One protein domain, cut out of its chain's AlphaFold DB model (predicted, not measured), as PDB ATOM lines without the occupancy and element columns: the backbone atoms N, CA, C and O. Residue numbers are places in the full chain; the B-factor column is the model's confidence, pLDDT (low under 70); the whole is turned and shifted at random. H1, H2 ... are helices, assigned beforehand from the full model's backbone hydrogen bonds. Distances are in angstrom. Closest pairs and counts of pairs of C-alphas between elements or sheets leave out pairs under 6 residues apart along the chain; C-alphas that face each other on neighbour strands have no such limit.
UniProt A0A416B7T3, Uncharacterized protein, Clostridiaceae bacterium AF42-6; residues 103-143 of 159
ATOM      1  N   VAL A 103       6.940  24.188  -5.324       94.56
ATOM      2  CA  VAL A 103       6.547  24.204  -6.734       94.56
ATOM      3  C   VAL A 103       5.065  23.860  -6.834       94.56
ATOM      4  O   VAL A 103       4.605  22.875  -6.257       94.56
ATOM      5  N   ASN A 104       4.298  24.659  -7.582       95.88
ATOM      6  CA  ASN A 104       2.898  24.342  -7.843       95.88
ATOM      7  C   ASN A 104       2.803  23.038  -8.666       95.88
ATOM      8  O   ASN A 104       3.344  22.998  -9.772       95.88
ATOM      9  N   PRO A 105       2.076  22.000  -8.204       94.38
ATOM     10  CA  PRO A 105       2.032  20.709  -8.896       94.38
ATOM     11  C   PRO A 105       1.502  20.781 -10.330       94.38
ATOM     12  O   PRO A 105       1.935  20.020 -11.190       94.38
ATOM     13  N   ARG A 106       0.571  21.703 -10.616       94.31
ATOM     14  CA  ARG A 106       0.043  21.886 -11.976       94.31
ATOM     15  C   ARG A 106       1.094  22.508 -12.886       94.31
ATOM     16  O   ARG A 106       1.238  22.046 -14.011       94.31
ATOM     17  N   THR A 107       1.810  23.517 -12.392       96.62
ATOM     18  CA  THR A 107       2.920  24.137 -13.124       96.62
ATOM     19  C   THR A 107       4.020  23.116 -13.390       96.62
ATOM     20  O   THR A 107       4.419  22.962 -14.538       96.62
ATOM     21  N   LEU A 108       4.431  22.353 -12.367       96.62
ATOM     22  CA  LEU A 108       5.402  21.265 -12.505       96.62
ATOM     23  C   LEU A 108       4.982  20.286 -13.605       96.62
ATOM     24  O   LEU A 108       5.747  20.051 -14.535       96.62
ATOM     25  N   GLN A 109       3.746  19.781 -13.539       95.19
ATOM     26  CA  GLN A 109       3.221  18.850 -14.535       95.19
ATOM     27  C   GLN A 109       3.279  19.431 -15.951       95.19
ATOM     28  O   GLN A 109       3.738  18.754 -16.864       95.19
ATOM     29  N   SER A 110       2.815  20.671 -16.153       95.81
ATOM     30  CA  SER A 110       2.825  21.290 -17.484       95.81
ATOM     31  C   SER A 110       4.236  21.540 -18.012       95.81
ATOM     32  O   SER A 110       4.482  21.322 -19.193       95.81
ATOM     33  N   THR A 111       5.161  21.972 -17.152       97.06
ATOM     34  CA  THR A 111       6.539  22.284 -17.549       97.06
ATOM     35  C   THR A 111       7.320  21.016 -17.885       97.06
ATOM     36  O   THR A 111       7.990  20.975 -18.911       97.06
ATOM     37  N   VAL A 112       7.194  19.964 -17.073       96.00
ATOM     38  CA  VAL A 112       7.854  18.675 -17.337       96.00
ATOM     39  C   VAL A 112       7.258  17.992 -18.573       96.00
ATOM     40  O   VAL A 112       8.001  17.418 -19.361       96.00
ATOM     41  N   ALA A 113       5.940  18.090 -18.788       94.44
ATOM     42  CA  ALA A 113       5.308  17.559 -19.996       94.44
ATOM     43  C   ALA A 113       5.823  18.248 -21.272       94.44
ATOM     44  O   ALA A 113       6.179  17.554 -22.218       94.44
ATOM     45  N   ALA A 114       5.924  19.583 -21.273       96.38
ATOM     46  CA  ALA A 114       6.493  20.331 -22.396       96.38
ATOM     47  C   ALA A 114       7.963  19.952 -22.648       96.38
ATOM     48  O   ALA A 114       8.359  19.733 -23.784       96.38
ATOM     49  N   MET A 115       8.753  19.774 -21.583       95.50
ATOM     50  CA  MET A 115      10.133  19.295 -21.701       95.50
ATOM     51  C   MET A 115      10.216  17.902 -22.345       95.50
ATOM     52  O   MET A 115      11.077  17.677 -23.190       95.50
ATOM     53  N   LYS A 116       9.340  16.960 -21.967       94.62
ATOM     54  CA  LYS A 116       9.298  15.623 -22.586       94.62
ATOM     55  C   LYS A 116       8.871  15.689 -24.058       94.62
ATOM     56  O   LYS A 116       9.413  14.945 -24.865       94.62
ATOM     57  N   GLU A 117       7.948  16.583 -24.411       94.69
ATOM     58  CA  GLU A 117       7.554  16.826 -25.806       94.69
ATOM     59  C   GLU A 117       8.734  17.351 -26.641       94.69
ATOM     60  O   GLU A 117       9.004  16.810 -27.712       94.69
ATOM     61  N   ASP A 118       9.493  18.321 -26.118       95.31
ATOM     62  CA  ASP A 118      10.677  18.886 -26.785       95.31
ATOM     63  C   ASP A 118      11.818  17.864 -26.954       95.31
ATOM     64  O   ASP A 118      12.528  17.876 -27.961       95.31
ATOM     65  N   LEU A 119      12.001  16.965 -25.979       94.06
ATOM     66  CA  LEU A 119      12.966  15.859 -26.063       94.06
ATOM     67  C   LEU A 119      12.563  14.809 -27.114       94.06
ATOM     68  O   LEU A 119      13.425  14.139 -27.689       94.06
ATOM     69  N   GLY A 120      11.267  14.683 -27.391       91.69
ATOM     70  CA  GLY A 120      10.707  13.677 -28.282       91.69
ATOM     71  C   GLY A 120      10.473  12.320 -27.610       91.69
ATOM     72  O   GLY A 120      10.833  12.063 -26.456       91.69
ATOM     73  N   GLU A 121       9.833  11.424 -28.358       87.06
ATOM     74  CA  GLU A 121       9.403  10.112 -27.856       87.06
ATOM     75  C   GLU A 121      10.593   9.223 -27.457       87.06
ATOM     76  O   GLU A 121      10.553   8.596 -26.399       87.06
ATOM     77  N   ASP A 122      11.682   9.255 -28.234       89.75
ATOM     78  CA  ASP A 122      12.843   8.362 -28.084       89.75
ATOM     79  C   ASP A 122      13.825   8.760 -26.964       89.75
ATOM     80  O   ASP A 122      14.776   8.027 -26.692       89.75
ATOM     81  N   GLN A 123      13.638   9.924 -26.332       91.50
ATOM     82  CA  GLN A 123      14.541  10.436 -25.295       91.50
ATOM     83  C   GLN A 123      13.845  10.524 -23.941       91.50
ATOM     84  O   GLN A 123      12.832  11.206 -23.792       91.50
ATOM     85  N   ASP A 124      14.395   9.865 -22.927       92.38
ATOM     86  CA  ASP A 124      13.854   9.910 -21.570       92.38
ATOM     87  C   ASP A 124      14.107  11.253 -20.872       92.38
ATOM     88  O   ASP A 124      15.015  12.016 -21.214       92.38
ATOM     89  N   LEU A 125      13.281  11.542 -19.861       94.62
ATOM     90  CA  LEU A 125      13.544  12.650 -18.947       94.62
ATOM     91  C   LEU A 125      14.852  12.396 -18.173       94.62
ATOM     92  O   LEU A 125      15.191  11.240 -17.921       94.62
ATOM     93  N   PRO A 126      15.560  13.457 -17.737       95.00
ATOM     94  CA  PRO A 126      16.769  13.308 -16.934       95.00
ATOM     95  C   PRO A 126      16.554  12.429 -15.696       95.00
ATOM     96  O   PRO A 126      15.541  12.564 -15.004       95.00
ATOM     97  N   GLU A 127      17.533  11.577 -15.387       94.56
ATOM     98  CA  GLU A 127      17.436  10.588 -14.306       94.56
ATOM     99  C   GLU A 127      17.138  11.244 -12.950       94.56
ATOM    100  O   GLU A 127      16.154  10.891 -12.299       94.56
ATOM    101  N   ASP A 128      17.900  12.274 -12.574       96.50
ATOM    102  CA  ASP A 128      17.705  13.018 -11.321       96.50
ATOM    103  C   ASP A 128      16.277  13.569 -11.192       96.50
ATOM    104  O   ASP A 128      15.674  13.549 -10.115       96.50
ATOM    105  N   LEU A 129      15.696  14.020 -12.311       94.62
ATOM    106  CA  LEU A 129      14.326  14.518 -12.342       94.62
ATOM    107  C   LEU A 129      13.331  13.370 -12.150       94.62
ATOM    108  O   LEU A 129      12.409  13.495 -11.348       94.62
ATOM    109  N   THR A 130      13.527  12.236 -12.825       94.56
ATOM    110  CA  THR A 130      12.659  11.061 -12.643       94.56
ATOM    111  C   THR A 130      12.714  10.483 -11.229       94.56
ATOM    112  O   THR A 130      11.672  10.090 -10.712       94.56
ATOM    113  N   GLN A 131      13.864  10.513 -10.548       96.50
ATOM    114  CA  GLN A 131      13.977  10.084  -9.146       96.50
ATOM    115  C   GLN A 131      13.164  10.972  -8.189       96.50
ATOM    116  O   GLN A 131      12.703  10.510  -7.143       96.50
ATOM    117  N   CYS A 132      12.951  12.236  -8.560       95.31
ATOM    118  CA  CYS A 132      12.166  13.193  -7.783       95.31
ATOM    119  C   CYS A 132      10.672  13.214  -8.160       95.31
ATOM    120  O   CYS A 132       9.892  13.916  -7.511       95.31
ATOM    121  N   LEU A 133      10.254  12.484  -9.201       95.38
ATOM    122  CA  LEU A 133       8.894  12.528  -9.738       95.38
ATOM    123  C   LEU A 133       8.189  11.172  -9.649       95.38
ATOM    124  O   LEU A 133       8.719  10.127 -10.003       95.38
ATOM    125  N   SER A 134       6.915  11.201  -9.262       94.56
ATOM    126  CA  SER A 134       6.027  10.049  -9.425       94.56
ATOM    127  C   SER A 134       5.385  10.102 -10.812       94.56
ATOM    128  O   SER A 134       4.396  10.809 -11.012       94.56
ATOM    129  N   ILE A 135       5.968   9.384 -11.774       93.56
ATOM    130  CA  ILE A 135       5.504   9.344 -13.168       93.56
ATOM    131  C   ILE A 135       4.555   8.156 -13.351       93.56
ATOM    132  O   ILE A 135       4.921   7.012 -13.093       93.56
ATOM    133  N   TYR A 136       3.321   8.427 -13.778       92.69
ATOM    134  CA  TYR A 136       2.314   7.401 -14.033       92.69
ATOM    135  C   TYR A 136       1.270   7.882 -15.042       92.69
ATOM    136  O   TYR A 136       0.969   9.073 -15.143       92.69
ATOM    137  N   GLU A 137       0.671   6.935 -15.757       92.25
ATOM    138  CA  GLU A 137      -0.445   7.202 -16.657       92.25
ATOM    139  C   GLU A 137      -1.768   7.255 -15.894       92.25
ATOM    140  O   GLU A 137      -2.043   6.456 -14.995       92.25
ATOM    141  N   LYS A 138      -2.628   8.202 -16.269       93.88
ATOM    142  CA  LYS A 138      -3.963   8.333 -15.691       93.88
ATOM    143  C   LYS A 138      -4.962   8.780 -16.743       93.88
ATOM    144  O   LYS A 138      -4.806   9.835 -17.351       93.88
ATOM    145  N   LEU A 139      -6.059   8.037 -16.868       95.31
ATOM    146  CA  LEU A 139      -7.241   8.499 -17.590       95.31
ATOM    147  C   LEU A 139      -8.020   9.496 -16.724       95.31
ATOM    148  O   LEU A 139      -8.266   9.268 -15.538       95.31
ATOM    149  N   THR A 140      -8.400  10.629 -17.310       93.25
ATOM    150  CA  THR A 140      -9.046  11.743 -16.602       93.25
ATOM    151  C   THR A 140     -10.181  12.334 -17.435       93.25
ATOM    152  O   THR A 140     -10.166  12.283 -18.663       93.25
ATOM    153  N   ILE A 141     -11.181  12.899 -16.753       93.00
ATOM    154  CA  ILE A 141     -12.344  13.544 -17.363       93.00
ATOM    155  C   ILE A 141     -12.249  15.052 -17.121       93.00
ATOM    156  O   ILE A 141     -12.139  15.503 -15.981       93.00
ATOM    157  N   THR A 142     -12.352  15.847 -18.189       89.81
ATOM    158  CA  THR A 142     -12.375  17.317 -18.105       89.81
ATOM    159  C   THR A 142     -13.773  17.856 -18.411       89.81
ATOM    160  O   THR A 142     -14.338  17.572 -19.464       89.81
ATOM    161  N   LYS A 143     -14.322  18.689 -17.518       89.69
ATOM    162  CA  LYS A 143     -15.592  19.408 -17.730       89.69
ATOM    163  C   LYS A 143     -15.312  20.714 -18.480       89.69
ATOM    164  O   LYS A 143     -14.584  21.569 -17.984       89.69
TER     165      LYS A 143
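This is residues 103 to 143 of the 159 residues of an uncharacterized protein of Clostridiaceae bacterium AF42-6 (UniProt A0A416B7T3). One long helix, H1, leads into a loop that folds back to a short helix, H2, set off from it, and the printed part then runs out into a tail, of which residues 136 to 143 stick out and make much of the length. The printed part has 41 residues with two named helices, H1 then H2, and no named strand. The class is all helix, though 20 of the 41 residues, under half, are in named elements. The whole is loose, with a radius of gyration of the C-alphas of 11.4 A and spans of 33 by 23 by 16 A.

H1, residues 105 to 119, begins at C-alpha 105 (2.032, 20.709, -8.896) and measures 20.9 A from first to last C-alpha. H2, residues 127 to 131, measures 6.2 A and ends at C-alpha 131 (13.977, 10.084, -9.146).

H1 and H2 are apart, with no C-alpha of the one within 8 A of the other. A short link of 7 residues joins them. In H1 and H2 every O i to N i+4 pair is within hydrogen-bond range. Residues 117 to 123, of which 117 to 119 belong to H1, stand free.

The two C-alphas farthest apart, of Asp 128 and Lys 143, are 34.5 A apart. The printed part has no cut, and residues 132 to 143 hold no named element. The mean pLDDT of the printed part is 94.1, and no printed residue is under 70.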